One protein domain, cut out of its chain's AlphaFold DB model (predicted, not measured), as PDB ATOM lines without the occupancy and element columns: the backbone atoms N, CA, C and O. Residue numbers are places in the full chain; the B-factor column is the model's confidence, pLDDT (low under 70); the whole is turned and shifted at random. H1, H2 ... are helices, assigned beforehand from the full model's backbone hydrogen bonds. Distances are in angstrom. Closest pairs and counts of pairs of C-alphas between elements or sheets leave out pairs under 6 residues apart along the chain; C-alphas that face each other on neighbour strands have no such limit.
ATOM      1  N   ALA A 137      32.675  16.965 -23.905       88.12
ATOM      2  CA  ALA A 137      33.834  16.299 -23.314       88.12
ATOM      3  C   ALA A 137      35.089  17.193 -23.328       88.12
ATOM      4  O   ALA A 137      35.833  17.244 -22.343       88.12
ATOM      5  N   LYS A 138      35.314  17.943 -24.417       87.19
ATOM      6  CA  LYS A 138      36.428  18.903 -24.511       87.19
ATOM      7  C   LYS A 138      36.247  20.071 -23.546       87.19
ATOM      8  O   LYS A 138      37.224  20.483 -22.921       87.19
ATOM      9  N   ARG A 139      35.016  20.572 -23.396       88.38
ATOM     10  CA  ARG A 139      34.654  21.603 -22.414       88.38
ATOM     11  C   ARG A 139      35.010  21.171 -21.002       88.38
ATOM     12  O   ARG A 139      35.723  21.878 -20.298       88.38
ATOM     13  N   ILE A 140      34.552  19.986 -20.609       90.12
ATOM     14  CA  ILE A 140      34.788  19.430 -19.276       90.12
ATOM     15  C   ILE A 140      36.288  19.249 -19.028       90.12
ATOM     16  O   ILE A 140      36.770  19.598 -17.950       90.12
ATOM     17  N   ALA A 141      37.039  18.742 -20.011       92.00
ATOM     18  CA  ALA A 141      38.486  18.587 -19.896       92.00
ATOM     19  C   ALA A 141      39.194  19.933 -19.668       92.00
ATOM     20  O   ALA A 141      39.989  20.053 -18.737       92.00
ATOM     21  N   PHE A 142      38.854  20.956 -20.459       92.25
ATOM     22  CA  PHE A 142      39.407  22.301 -20.302       92.25
ATOM     23  C   PHE A 142      39.071  22.909 -18.937       92.25
ATOM     24  O   PHE A 142      39.969  23.376 -18.246       92.25
ATOM     25  N   LEU A 143      37.802  22.868 -18.517       91.81
ATOM     26  CA  LEU A 143      37.370  23.470 -17.250       91.81
ATOM     27  C   LEU A 143      38.016  22.801 -16.034       91.81
ATOM     28  O   LEU A 143      38.321  23.478 -15.052       91.81
ATOM     29  N   ARG A 144      38.239  21.483 -16.089       94.75
ATOM     30  CA  ARG A 144      38.960  20.756 -15.036       94.75
ATOM     31  C   ARG A 144      40.406  21.224 -14.929       94.75
ATOM     32  O   ARG A 144      40.854  21.507 -13.820       94.75
ATOM     33  N   GLU A 145      41.100  21.345 -16.057       93.69
ATOM     34  CA  GLU A 145      42.488  21.808 -16.080       93.69
ATOM     35  C   GLU A 145      42.600  23.275 -15.650       93.69
ATOM     36  O   GLU A 145      43.398  23.606 -14.779       93.69
ATOM     37  N   TYR A 146      41.734  24.146 -16.174       92.94
ATOM     38  CA  TYR A 146      41.669  25.550 -15.774       92.94
ATOM     39  C   TYR A 146      41.454  25.699 -14.263       92.94
ATOM     40  O   TYR A 146      42.174  26.440 -13.597       92.94
ATOM     41  N   ARG A 147      40.496  24.952 -13.694       93.88
ATOM     42  CA  ARG A 147      40.210  24.987 -12.255       93.88
ATOM     43  C   ARG A 147      41.393  24.503 -11.422       93.88
ATOM     44  O   ARG A 147      41.658  25.087 -10.378       93.88
ATOM     45  N   LYS A 148      42.089  23.456 -11.869       94.94
ATOM     46  CA  LYS A 148      43.302  22.966 -11.211       94.94
ATOM     47  C   LYS A 148      44.371  24.064 -11.165       94.94
ATOM     48  O   LYS A 148      44.825  24.412 -10.080       94.94
ATOM     49  N   LEU A 149      44.683  24.667 -12.313       93.38
ATOM     50  CA  LEU A 149      45.665  25.752 -12.412       93.38
ATOM     51  C   LEU A 149      45.269  26.976 -11.571       93.38
ATOM     52  O   LEU A 149      46.133  27.621 -10.980       93.38
ATOM     53  N   ALA A 150      43.974  27.285 -11.482       90.94
ATOM     54  CA  ALA A 150      43.477  28.397 -10.676       90.94
ATOM     55  C   ALA A 150      43.649  28.153  -9.167       90.94
ATOM     56  O   ALA A 150      44.022  29.067  -8.438       90.94
ATOM     57  N   VAL A 151      43.423  26.921  -8.696       94.00
ATOM     58  CA  VAL A 151      43.651  26.542  -7.287       94.00
ATOM     59  C   VAL A 151      45.136  26.601  -6.921       94.00
ATOM     60  O   VAL A 151      45.477  26.946  -5.794       94.00
ATOM     61  N   GLU A 152      46.020  26.328  -7.878       93.88
ATOM     62  CA  GLU A 152      47.478  26.444  -7.728       93.88
ATOM     63  C   GLU A 152      47.984  27.906  -7.737       93.88
ATOM     64  O   GLU A 152      49.190  28.136  -7.680       93.88
ATOM     65  N   ASN A 153      47.084  28.898  -7.768       89.62
ATOM     66  CA  ASN A 153      47.390  30.334  -7.747       89.62
ATOM     67  C   ASN A 153      48.276  30.800  -8.922       89.62
ATOM     68  O   ASN A 153      49.129  31.678  -8.775       89.62
ATOM     69  N   ASN A 154      48.074  30.204 -10.101       91.31
ATOM     70  CA  ASN A 154      48.720  30.652 -11.331       91.31
ATOM     71  C   ASN A 154      48.133  31.989 -11.813       91.31
ATOM     72  O   ASN A 154      46.926  32.224 -11.735       91.31
ATOM     73  N   ASN A 155      48.985  32.841 -12.390       92.19
ATOM     74  CA  ASN A 155      48.547  34.053 -13.079       92.19
ATOM     75  C   ASN A 155      48.137  33.721 -14.517       92.19
ATOM     76  O   ASN A 155      48.906  33.110 -15.260       92.19
ATOM     77  N   PHE A 156      46.948  34.164 -14.924       91.88
ATOM     78  CA  PHE A 156      46.432  33.925 -16.268       91.88
ATOM     79  C   PHE A 156      46.644  35.139 -17.169       91.88
ATOM     80  O   PHE A 156      46.234  36.251 -16.844       91.88
ATOM     81  N   VAL A 157      47.245  34.896 -18.333       89.94
ATOM     82  CA  VAL A 157      47.307  35.849 -19.443       89.94
ATOM     83  C   VAL A 157      46.442  35.297 -20.565       89.94
ATOM     84  O   VAL A 157      46.681  34.192 -21.053       89.94
ATOM     85  N   PHE A 158      45.426  36.058 -20.960       87.56
ATOM     86  CA  PHE A 158      44.511  35.682 -22.034       87.56
ATOM     87  C   PHE A 158      44.969  36.323 -23.341       87.56
ATOM     88  O   PHE A 158      45.383  37.482 -23.358       87.56
ATOM     89  N   LEU A 159      44.912  35.555 -24.425       84.00
ATOM     90  CA  LEU A 159      45.305  35.985 -25.764       84.00
ATOM     91  C   LEU A 159      44.151  35.715 -26.727       84.00
ATOM     92  O   LEU A 159      43.470  34.699 -26.605       84.00
ATOM     93  N   ASP A 160      43.959  36.627 -27.672       75.62
ATOM     94  CA  ASP A 160      42.906  36.538 -28.683       75.62
ATOM     95  C   ASP A 160      43.280  35.584 -29.836       75.62
ATOM     96  O   ASP A 160      44.445  35.214 -29.992       75.62
ATOM     97  N   GLU A 161      42.326  35.180 -30.676       66.50
ATOM     98  CA  GLU A 161      42.540  34.296 -31.823       66.50
ATOM     99  C   GLU A 161      43.335  34.978 -32.952       66.50
ATOM    100  O   GLU A 161      42.827  35.346 -34.006       66.50
ATOM    101  N   THR A 162      44.652  35.095 -32.788       62.09
ATOM    102  CA  THR A 162      45.530  35.486 -33.899       62.09
ATOM    103  C   THR A 162      45.983  34.273 -34.716       62.09
ATOM    104  O   THR A 162      46.308  33.199 -34.198       62.09
ATOM    105  N   TRP A 163      46.054  34.437 -36.040       63.66
ATOM    106  CA  TRP A 163      46.465  33.391 -36.990       63.66
ATOM    107  C   TRP A 163      47.800  32.716 -36.619       63.66
ATOM    108  O   TRP A 163      48.015  31.539 -36.935       63.66
ATOM    109  N   ILE A 164      48.676  33.424 -35.898       65.94
ATOM    110  CA  ILE A 164      49.960  32.910 -35.418       65.94
ATOM    111  C   ILE A 164      49.789  31.679 -34.513       65.94
ATOM    112  O   ILE A 164      50.593  30.748 -34.611       65.94
ATOM    113  N   PHE A 165      48.692  31.589 -33.742       73.50
ATOM    114  CA  PHE A 165      48.419  30.480 -32.820       73.50
ATOM    115  C   PHE A 165      48.144  29.151 -33.523       73.50
ATOM    116  O   PHE A 165      48.224  28.093 -32.892       73.50
ATOM    117  N   SER A 166      47.850  29.193 -34.826       77.81
ATOM    118  CA  SER A 166      47.598  28.018 -35.663       77.81
ATOM    119  C   SER A 166      48.850  27.499 -36.385       77.81
ATOM    120  O   SER A 166      48.828  26.416 -36.987       77.81
ATOM    121  N   THR A 167      49.966  28.234 -36.311       85.12
ATOM    122  CA  THR A 167      51.189  27.892 -37.039       85.12
ATOM    123  C   THR A 167      51.874  26.690 -36.408       85.12
ATOM    124  O   THR A 167      52.414  26.754 -35.303       85.12
ATOM    125  N   ARG A 168      51.885  25.575 -37.143       86.62
ATOM    126  CA  ARG A 168      52.575  24.359 -36.714       86.62
ATOM    127  C   ARG A 168      54.088  24.496 -36.832       86.62
ATOM    128  O   ARG A 168      54.582  25.104 -37.784       86.62
ATOM    129  N   VAL A 169      54.786  23.875 -35.887       85.19
ATOM    130  CA  VAL A 169      56.248  23.703 -35.907       85.19
ATOM    131  C   VAL A 169      56.638  22.887 -37.131       85.19
ATOM    132  O   VAL A 169      57.484  23.288 -37.923       85.19
ATOM    133  N   GLU A 170      55.919  21.786 -37.337       83.38
ATOM    134  CA  GLU A 170      56.112  20.884 -38.457       83.38
ATOM    135  C   GLU A 170      54.803  20.691 -39.216       83.38
ATOM    136  O   GLU A 170      53.747  20.386 -38.650       83.38
ATOM    137  N   LYS A 171      54.870  20.906 -40.528       80.00
ATOM    138  CA  LYS A 171      53.753  20.679 -41.437       80.00
ATOM    139  C   LYS A 171      54.017  19.384 -42.188       80.00
ATOM    140  O   LYS A 171      55.102  19.198 -42.730       80.00
ATOM    141  N   LEU A 172      53.013  18.509 -42.225       83.12
ATOM    142  CA  LEU A 172      53.042  17.401 -43.171       83.12
ATOM    143  C   LEU A 172      52.969  17.959 -44.595       83.12
ATOM    144  O   LEU A 172      52.247  18.945 -44.810       83.12
ATOM    145  N   PRO A 173      53.628  17.301 -45.561       80.81
ATOM    146  CA  PRO A 173      53.340  17.525 -46.965       80.81
ATOM    147  C   PRO A 173      51.835  17.334 -47.221       80.81
ATOM    148  O   PRO A 173      51.175  16.500 -46.599       80.81
ATOM    149  N   THR A 174      51.264  18.161 -48.094       80.06
ATOM    150  CA  THR A 174      49.839  18.111 -48.464       80.06
ATOM    151  C   THR A 174      49.633  17.248 -49.706       80.06
ATOM    152  O   THR A 174      50.594  16.891 -50.386       80.06
ATOM    153  N   ASN A 175      48.393  16.897 -50.062       75.81
ATOM    154  CA  ASN A 175      48.133  16.086 -51.265       75.81
ATOM    155  C   ASN A 175      48.686  16.716 -52.561       75.81
ATOM    156  O   ASN A 175      48.971  15.989 -53.515       75.81
ATOM    157  N   ASN A 176      48.903  18.034 -52.577       81.06
ATOM    158  CA  ASN A 176      49.481  18.761 -53.709       81.06
ATOM    159  C   ASN A 176      51.017  18.698 -53.764       81.06
ATOM    160  O   ASN A 176      51.587  18.993 -54.809       81.06
ATOM    161  N   CYS A 177      51.683  18.279 -52.686       84.44
ATOM    162  CA  CYS A 177      53.135  18.107 -52.644       84.44
ATOM    163  C   CYS A 177      53.586  17.001 -53.602       84.44
ATOM    164  O   CYS A 177      52.871  16.016 -53.826       84.44
ATOM    165  N   ARG A 178      54.770  17.146 -54.189       87.50
ATOM    166  CA  ARG A 178      55.323  16.149 -55.113       87.50
ATOM    167  C   ARG A 178      55.819  14.892 -54.366       87.50
ATOM    168  O   ARG A 178      55.921  14.875 -53.142       87.50
ATOM    169  N   LYS A 179      56.063  13.787 -55.089       89.88
ATOM    170  CA  LYS A 179      56.486  12.492 -54.496       89.88
ATOM    171  C   LYS A 179      57.823  12.612 -53.743       89.88
ATOM    172  O   LYS A 179      57.979  12.027 -52.677       89.88
ATOM    173  N   ASP A 180      58.752  13.380 -54.296       89.00
ATOM    174  CA  ASP A 180      60.046  13.745 -53.710       89.00
ATOM    175  C   ASP A 180      59.905  14.509 -52.387       89.00
ATOM    176  O   ASP A 180      60.651  14.227 -51.458       89.00
ATOM    177  N   GLU A 181      58.919  15.396 -52.240       89.88
ATOM    178  CA  GLU A 181      58.660  16.080 -50.960       89.88
ATOM    179  C   GLU A 181      58.218  15.106 -49.855       89.88
ATOM    180  O   GLU A 181      58.656  15.220 -48.709       89.88
ATOM    181  N   TYR A 182      57.386  14.114 -50.192       89.69
ATOM    182  CA  TYR A 182      57.025  13.045 -49.254       89.69
ATOM    183  C   TYR A 182      58.226  12.164 -48.913       89.69
ATOM    184  O   TYR A 182      58.431  11.848 -47.744       89.69
ATOM    185  N   ALA A 183      59.035  11.801 -49.910       90.25
ATOM    186  CA  ALA A 183      60.261  11.037 -49.707       90.25
ATOM    187  C   ALA A 183      61.238  11.783 -48.781       90.25
ATOM    188  O   ALA A 183      61.704  11.213 -47.801       90.25
ATOM    189  N   ALA A 184      61.476  13.077 -49.020       90.69
ATOM    190  CA  ALA A 184      62.332  13.913 -48.182       90.69
ATOM    191  C   ALA A 184      61.811  14.017 -46.742       90.69
ATOM    192  O   ALA A 184      62.593  13.942 -45.794       90.69
ATOM    193  N   TRP A 185      60.491  14.149 -46.560       91.19
ATOM    194  CA  TRP A 185      59.885  14.176 -45.229       91.19
ATOM    195  C   TRP A 185      60.064  12.845 -44.490       91.19
ATOM    196  O   TRP A 185      60.441  12.856 -43.319       91.19
ATOM    197  N   LEU A 186      59.848  11.711 -45.165       91.56
ATOM    198  CA  LEU A 186      60.042  10.376 -44.589       91.56
ATOM    199  C   LEU A 186      61.510  10.141 -44.215       91.56
ATOM    200  O   LEU A 186      61.779   9.706 -43.098       91.56
ATOM    201  N   THR A 187      62.452  10.518 -45.084       92.94
ATOM    202  CA  THR A 187      63.893  10.460 -44.793       92.94
ATOM    203  C   THR A 187      64.262  11.324 -43.589       92.94
ATOM    204  O   THR A 187      64.990  10.869 -42.715       92.94
ATOM    205  N   LYS A 188      63.730  12.552 -43.491       91.56
ATOM    206  CA  LYS A 188      63.973  13.453 -42.348       91.56
ATOM    207  C   LYS A 188      63.524  12.843 -41.009       91.56
ATOM    208  O   LYS A 188      64.121  13.148 -39.983       91.56
ATOM    209  N   HIS A 189      62.486  12.009 -41.022       89.38
ATOM    210  CA  HIS A 189      61.949  11.334 -39.834       89.38
ATOM    211  C   HIS A 189      62.521   9.924 -39.627       89.38
ATOM    212  O   HIS A 189      62.007   9.193 -38.786       89.38
ATOM    213  N   ASP A 190      63.540   9.535 -40.399       91.25
ATOM    214  CA  ASP A 190      64.138   8.194 -40.377       91.25
ATOM    215  C   ASP A 190      63.117   7.060 -40.633       91.25
ATOM    216  O   ASP A 190      63.204   5.944 -40.119       91.25
ATOM    217  N   ILE A 191      62.099   7.337 -41.457       92.19
ATOM    218  CA  ILE A 191      61.061   6.367 -41.814       92.19
ATOM    219  C   ILE A 191      61.463   5.675 -43.110       92.19
ATOM    220  O   ILE A 191      61.463   6.277 -44.181       92.19
ATOM    221  N   LYS A 192      61.728   4.369 -43.039       92.62
ATOM    222  CA  LYS A 192      62.051   3.554 -44.220       92.62
ATOM    223  C   LYS A 192      60.883   3.516 -45.207       92.62
ATOM    224  O   LYS A 192      59.753   3.206 -44.825       92.62
ATOM    225  N   PHE A 193      61.148   3.729 -46.491       91.75
ATOM    226  CA  PHE A 193      60.178   3.579 -47.579       91.75
ATOM    227  C   PHE A 193      60.853   2.999 -48.825       91.75
ATOM    228  O   PHE A 193      62.071   3.077 -48.963       91.75
ATOM    229  N   ASP A 194      60.062   2.402 -49.713       90.12
ATOM    230  CA  ASP A 194      60.548   1.927 -51.007       90.12
ATOM    231  C   ASP A 194      60.613   3.116 -51.990       90.12
ATOM    232  O   ASP A 194      59.591   3.774 -52.205       90.12
ATOM    233  N   PRO A 195      61.773   3.434 -52.595       86.25
ATOM    234  CA  PRO A 195      61.891   4.517 -53.575       86.25
ATOM    235  C   PRO A 195      60.952   4.368 -54.786       86.25
ATOM    236  O   PRO A 195      60.514   5.366 -55.374       86.25
ATOM    237  N   SER A 196      60.606   3.131 -55.146       89.56
ATOM    238  CA  SER A 196      59.685   2.817 -56.239       89.56
ATOM    239  C   SER A 196      58.209   2.981 -55.850       89.56
ATOM    240  O   SER A 196      57.379   3.175 -56.740       89.56
ATOM    241  N   ALA A 197      57.899   3.056 -54.546       88.88
ATOM    242  CA  ALA A 197      56.544   3.163 -54.007       88.88
ATOM    243  C   ALA A 197      55.726   4.280 -54.659       88.88
ATOM    244  O   ALA A 197      56.229   5.365 -54.983       88.88
ATOM    245  N   MET A 198      54.430   4.051 -54.818       90.94
ATOM    246  CA  MET A 198      53.542   5.079 -55.347       90.94
ATOM    247  C   MET A 198      53.401   6.242 -54.358       90.94
ATOM    248  O   MET A 198      53.487   6.078 -53.142       90.94
ATOM    249  N   LYS A 199      53.105   7.445 -54.867       88.12
ATOM    250  CA  LYS A 199      52.872   8.631 -54.019       88.12
ATOM    251  C   LYS A 199      51.814   8.365 -52.937       88.12
ATOM    252  O   LYS A 199      51.969   8.828 -51.815       88.12
ATOM    253  N   ILE A 200      50.768   7.601 -53.262       90.19
ATOM    254  CA  ILE A 200      49.693   7.236 -52.326       90.19
ATOM    255  C   ILE A 200      50.231   6.412 -51.147       90.19
ATOM    256  O   ILE A 200      49.836   6.647 -50.009       90.19
ATOM    257  N   GLU A 201      51.166   5.497 -51.388       91.50
ATOM    258  CA  GLU A 201      51.775   4.676 -50.337       91.50
ATOM    259  C   GLU A 201      52.653   5.528 -49.414       91.50
ATOM    260  O   GLU A 201      52.581   5.390 -48.190       91.50
ATOM    261  N   LEU A 202      53.412   6.475 -49.980       90.88
ATOM    262  CA  LEU A 202      54.194   7.437 -49.197       90.88
ATOM    263  C   LEU A 202      53.294   8.348 -48.349       90.88
ATOM    264  O   LEU A 202      53.606   8.596 -47.186       90.88
ATOM    265  N   ILE A 203      52.159   8.802 -48.901       89.69
ATOM    266  CA  ILE A 203      51.151   9.586 -48.169       89.69
ATOM    267  C   ILE A 203      50.622   8.788 -46.980       89.69
ATOM    268  O   ILE A 203      50.652   9.280 -45.852       89.69
ATOM    269  N   SER A 204      50.170   7.554 -47.208       90.25
ATOM    270  CA  SER A 204      49.642   6.687 -46.150       90.25
ATOM    271  C   SER A 204      50.673   6.461 -45.044       90.25
ATOM    272  O   SER A 204      50.343   6.536 -43.860       90.25
ATOM    273  N   LYS A 205      51.945   6.271 -45.414       91.00
ATOM    274  CA  LYS A 205      53.033   6.077 -44.452       91.00
ATOM    275  C   LYS A 205      53.340   7.340 -43.650       91.00
ATOM    276  O   LYS A 205      53.498   7.255 -42.433       91.00
ATOM    277  N   ALA A 206      53.363   8.504 -44.301       88.75
ATOM    278  CA  ALA A 206      53.547   9.791 -43.634       88.75
ATOM    279  C   ALA A 206      52.383  10.113 -42.680       88.75
ATOM    280  O   ALA A 206      52.603  10.616 -41.582       88.75
ATOM    281  N   LEU A 207      51.145   9.778 -43.060       88.12
ATOM    282  CA  LEU A 207      49.971   9.937 -42.197       88.12
ATOM    283  C   LEU A 207      50.020   9.018 -40.971       88.12
ATOM    284  O   LEU A 207      49.655   9.463 -39.884       88.12
ATOM    285  N   ALA A 208      50.498   7.782 -41.128       89.25
ATOM    286  CA  ALA A 208      50.661   6.836 -40.023       89.25
ATOM    287  C   ALA A 208      51.708   7.290 -38.989       89.25
ATOM    288  O   ALA A 208      51.554   7.008 -37.806       89.25
ATOM    289  N   HIS A 209      52.736   8.030 -39.417       88.31
ATOM    290  CA  HIS A 209      53.813   8.538 -38.551       88.31
ATOM    291  C   HIS A 209      53.680  10.033 -38.252       88.31
ATOM    292  O   HIS A 209      54.646  10.707 -37.894       88.31
ATOM    293  N   LYS A 210      52.483  10.588 -38.436       84.31
ATOM    294  CA  LYS A 210      52.235  12.007 -38.237       84.31
ATOM    295  C   LYS A 210      52.507  12.395 -36.776       84.31
ATOM    296  O   LYS A 210      51.824  11.874 -35.892       84.31
ATOM    297  N   PRO A 211      53.408  13.359 -36.506       82.31
ATOM    298  CA  PRO A 211      53.617  13.837 -35.151       82.31
ATOM    299  C   PRO A 211      52.349  14.496 -34.598       82.31
ATOM    300  O   PRO A 211      51.502  15.022 -35.336       82.31
ATOM    301  N   GLY A 212      52.248  14.503 -33.267       82.38
ATOM    302  CA  GLY A 212      51.245  15.285 -32.551       82.38
ATOM    303  C   GLY A 212      51.261  16.754 -32.989       82.38
ATOM    304  O   GLY A 212      52.271  17.283 -33.460       82.38
ATOM    305  N   LYS A 213      50.117  17.433 -32.863       84.25
ATOM    306  CA  LYS A 213      50.013  18.854 -33.220       84.25
ATOM    307  C   LYS A 213      50.882  19.676 -32.259       84.25
ATOM    308  O   LYS A 213      50.505  19.845 -31.108       84.25
ATOM    309  N   ARG A 214      52.008  20.194 -32.751       87.56
ATOM    310  CA  ARG A 214      52.863  21.162 -32.049       87.56
ATOM    311  C   ARG A 214      52.801  22.517 -32.738       87.56
ATOM    312  O   ARG A 214      52.881  22.583 -33.971       87.56
ATOM    313  N   TYR A 215      52.669  23.579 -31.955       89.25
ATOM    314  CA  TYR A 215      52.540  24.948 -32.446       89.25
ATOM    315  C   TYR A 215      53.754  25.776 -32.044       89.25
ATOM    316  O   TYR A 215      54.258  25.630 -30.937       89.25
ATOM    317  N   LYS A 216      54.217  26.648 -32.947       88.88
ATOM    318  CA  LYS A 216      55.434  27.445 -32.716       88.88
ATOM    319  C   LYS A 216      55.325  28.309 -31.465       88.88
ATOM    320  O   LYS A 216      56.266  28.401 -30.693       88.88
ATOM    321  N   ILE A 217      54.154  28.903 -31.264       88.31
ATOM    322  CA  ILE A 217      53.883  29.735 -30.095       88.31
ATOM    323  C   ILE A 217      53.943  28.938 -28.790       88.31
ATOM    324  O   ILE A 217      54.439  29.460 -27.805       88.31
ATOM    325  N   ASP A 218      53.525  27.668 -28.790       90.19
ATOM    326  CA  ASP A 218      53.563  26.831 -27.587       90.19
ATOM    327  C   ASP A 218      55.018  26.566 -27.181       90.19
ATOM    328  O   ASP A 218      55.343  26.644 -26.003       90.19
ATOM    329  N   GLU A 219      55.909  26.337 -28.153       89.69
ATOM    330  CA  GLU A 219      57.349  26.184 -27.902       89.69
ATOM    331  C   GLU A 219      57.990  27.494 -27.415       89.69
ATOM    332  O   GLU A 219      58.819  27.467 -26.508       89.69
ATOM    333  N   MET A 220      57.581  28.644 -27.964       90.44
ATOM    334  CA  MET A 220      58.063  29.957 -27.517       90.44
ATOM    335  C   MET A 220      57.634  30.265 -26.079       90.44
ATOM    336  O   MET A 220      58.460  30.640 -25.255       90.44
ATOM    337  N   VAL A 221      56.347  30.081 -25.776       91.12
ATOM    338  CA  VAL A 221      55.763  30.339 -24.453       91.12
ATOM    339  C   VAL A 221      56.372  29.392 -23.417       91.12
ATOM    340  O   VAL A 221      56.777  29.841 -22.344       91.12
ATOM    341  N   LEU A 222      56.554  28.116 -23.772       91.94
ATOM    342  CA  LEU A 222      57.240  27.145 -22.923       91.94
ATOM    343  C   LEU A 222      58.710  27.513 -22.683       91.94
ATOM    344  O   LEU A 222      59.192  27.378 -21.561       91.94
ATOM    345  N   GLY A 223      59.411  28.027 -23.698       92.44
ATOM    346  CA  GLY A 223      60.785  28.521 -23.567       92.44
ATOM    347  C   GLY A 223      60.931  29.694 -22.591       92.44
ATOM    348  O   GLY A 223      61.990  29.863 -21.992       92.44
ATOM    349  N   CYS A 224      59.862  30.464 -22.378       93.50
ATOM    350  CA  CYS A 224      59.790  31.517 -21.364       93.50
ATOM    351  C   CYS A 224      59.345  31.012 -19.977       93.50
ATOM    352  O   CYS A 224      59.186  31.818 -19.065       93.50
ATOM    353  N   GLY A 225      59.129  29.703 -19.800       92.12
ATOM    354  CA  GLY A 225      58.659  29.121 -18.539       92.12
ATOM    355  C   GLY A 225      57.150  29.252 -18.311       92.12
ATOM    356  O   GLY A 225      56.686  29.103 -17.183       92.12
ATOM    357  N   HIS A 226      56.376  29.529 -19.360       92.12
ATOM    358  CA  HIS A 226      54.923  29.641 -19.287       92.12
ATOM    359  C   HIS A 226      54.241  28.404 -19.885       92.12
ATOM    360  O   HIS A 226      54.720  27.800 -20.844       92.12
ATOM    361  N   GLN A 227      53.079  28.045 -19.346       90.31
ATOM    362  CA  GLN A 227      52.254  26.962 -19.875       90.31
ATOM    363  C   GLN A 227      51.141  27.523 -20.763       90.31
ATOM    364  O   GLN A 227      50.512  28.526 -20.433       90.31
ATOM    365  N   VAL A 228      50.858  26.841 -21.876       89.94
ATOM    366  CA  VAL A 228      49.715  27.162 -22.738       89.94
ATOM    367  C   VAL A 228      48.523  26.284 -22.375       89.94
ATOM    368  O   VAL A 228      48.597  25.058 -22.450       89.94
ATOM    369  N   LEU A 229      47.395  26.921 -22.069       89.62
ATOM    370  CA  LEU A 229      46.090  26.276 -21.980       89.62
ATOM    371  C   LEU A 229      45.232  26.725 -23.169       89.62
ATOM    372  O   LEU A 229      44.907  27.901 -23.300       89.62
ATOM    373  N   ARG A 230      44.877  25.793 -24.061       86.88
ATOM    374  CA  ARG A 230      44.101  26.106 -25.271       86.88
ATOM    375  C   ARG A 230      42.607  25.965 -25.019       86.88
ATOM    376  O   ARG A 230      42.154  24.918 -24.555       86.88
ATOM    377  N   LEU A 231      41.854  26.986 -25.413       85.12
ATOM    378  CA  LEU A 231      40.400  26.927 -25.447       85.12
ATOM    379  C   LEU A 231      39.923  25.838 -26.424       85.12
ATOM    380  O   LEU A 231      40.457  25.721 -27.535       85.12
ATOM    381  N   PRO A 232      38.933  25.014 -26.041       81.56
ATOM    382  CA  PRO A 232      38.288  24.106 -26.971       81.56
ATOM    383  C   PRO A 232      37.619  24.874 -28.113       81.56
ATOM    384  O   PRO A 232      36.984  25.904 -27.896       81.56
ATOM    385  N   ALA A 233      37.698  24.332 -29.329       72.00
ATOM    386  CA  ALA A 233      36.979  24.894 -30.472       72.00
ATOM    387  C   ALA A 233      35.479  25.053 -30.151       72.00
ATOM    388  O   ALA A 233      34.904  24.180 -29.495       72.00
ATOM    389  N   SER A 234      34.877  26.143 -30.632       67.81
ATOM    390  CA  SER A 234      33.471  26.523 -30.413       67.81
ATOM    391  C   SER A 234      33.102  27.011 -29.002       67.81
ATOM    392  O   SER A 234      31.918  27.195 -28.743       67.81
ATOM    393  N   HIS A 235      34.073  27.262 -28.112       72.81
ATOM    394  CA  HIS A 235      33.821  27.687 -26.725       72.81
ATOM    395  C   HIS A 235      34.312  29.107 -26.411       72.81
ATOM    396  O   HIS A 235      35.045  29.339 -25.445       72.81
ATOM    397  N   TYR A 236      33.896  30.064 -27.236       71.19
ATOM    398  CA  TYR A 236      34.267  31.478 -27.137       71.19
ATOM    399  C   TYR A 236      33.870  32.120 -25.798       71.19
ATOM    400  O   TYR A 236      34.547  33.022 -25.321       71.19
ATOM    401  N   GLN A 237      32.834  31.604 -25.126       72.31
ATOM    402  CA  GLN A 237      32.369  32.097 -23.824       72.31
ATOM    403  C   GLN A 237      33.407  31.998 -22.696       72.31
ATOM    404  O   GLN A 237      33.237  32.631 -21.657       72.31
ATOM    405  N   TYR A 238      34.453  31.183 -22.866       79.50
ATOM    406  CA  TYR A 238      35.549  31.073 -21.902       79.50
ATOM    407  C   TYR A 238      36.748  31.957 -22.248       79.50
ATOM    408  O   TYR A 238      37.742  31.908 -21.529       79.50
ATOM    409  N   ASN A 239      36.678  32.746 -23.322       82.19
ATOM    410  CA  ASN A 239      37.658  33.779 -23.616       82.19
ATOM    411  C   ASN A 239      37.223  35.094 -22.937       82.19
ATOM    412  O   ASN A 239      36.253  35.709 -23.380       82.19
ATOM    413  N   PRO A 240      37.913  35.572 -21.883       83.56
ATOM    414  CA  PRO A 240      37.544  36.823 -21.222       83.56
ATOM    415  C   PRO A 240      37.655  38.050 -22.129       83.56
ATOM    416  O   PRO A 240      36.994  39.049 -21.867       83.56
ATOM    417  N   ILE A 241      38.467  37.986 -23.191       82.31
ATOM    418  CA  ILE A 241      38.591  39.075 -24.169       82.31
ATOM    419  C   ILE A 241      37.265  39.275 -24.909       82.31
ATOM    420  O   ILE A 241      36.816  40.410 -25.041       82.31
TER     421      ILE A 241
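Overview. This is residues 137 to 241 of the 251 residues of the protein "Hypothetical protein" of Timema poppense (UniProt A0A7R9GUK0). Picture a loose, two-ended model: at one end H3 and H4 pack side by side, at the other end stands H1, which touches no helix, and H2 and H5 lie between these ends, with the stretch after H5, residues 224 to 241, leading back to the end that holds H1. The two ends are joined by a narrow waist, where the link from H2 to H3 and the link from H4 to H5 run between them; residues 220 to 225 stick out. The printed part has 105 residues with five named helices, in the order H1, H2, H3, H4, H5, and no named strand. The class is all helix, though under half of the residues, 47 of 105, are in named elements. The whole is loose, with a radius of gyration of the C-alphas of 18.6 A, and only just elongated, spanning 56 by 28 by 23 A.

Along the chain. Find C-alpha 137 at (33.834, 16.299, -23.314); from there H1, the longest helix, runs through residues 137 to 151, 21.4 A from first to last C-alpha. Go on to residues 163 to 166 for the short H2. H3 is residues 179 to 188 and begins at C-alpha 179, (56.486, 12.492, -54.496); it is 14.3 A long. H4 follows as residues 199 to 208, also 14.3 A. Last comes H5, residues 216 to 223, 10.7 A long, and its end is C-alpha 223 at (60.785, 28.521, -23.567).

Arrangement. Start at H1, which touches no helix; it is apart from H2, H3, H4 and H5. Next look at H2 and H5, which only just touch, with 3 pairs of C-alphas within 8 A; their closest C-alphas are those of Phe 165 and Ile 217, 6.2 A apart. Then compare H3 and H4, which touch with 9 pairs of C-alphas within 8 A, the closest being those of Lys 179 and Lys 199 at 5.3 A. These two run the same way at a shallow tilt of 33 degrees, only just short of steep. H4 and H5 are apart, and so are H2 and H3. In H1, H3, H4 and H5 every pair of O i and N i+4 is within hydrogen-bond range, while H2 is too short for such a pair.

Size, cuts and confidence. Look for the two C-alphas farthest apart, those of Asn 153 and Ser 196, 57.1 A from each other. The printed part has no cut. The links from H1 to H2 and from H2 to H3 are long, with 11 and 12 residues; those from H3 to H4 and from H4 to H5 are short. The mean pLDDT of the printed part is 86.6, and residues 161 to 164 and residue 234 are under 70.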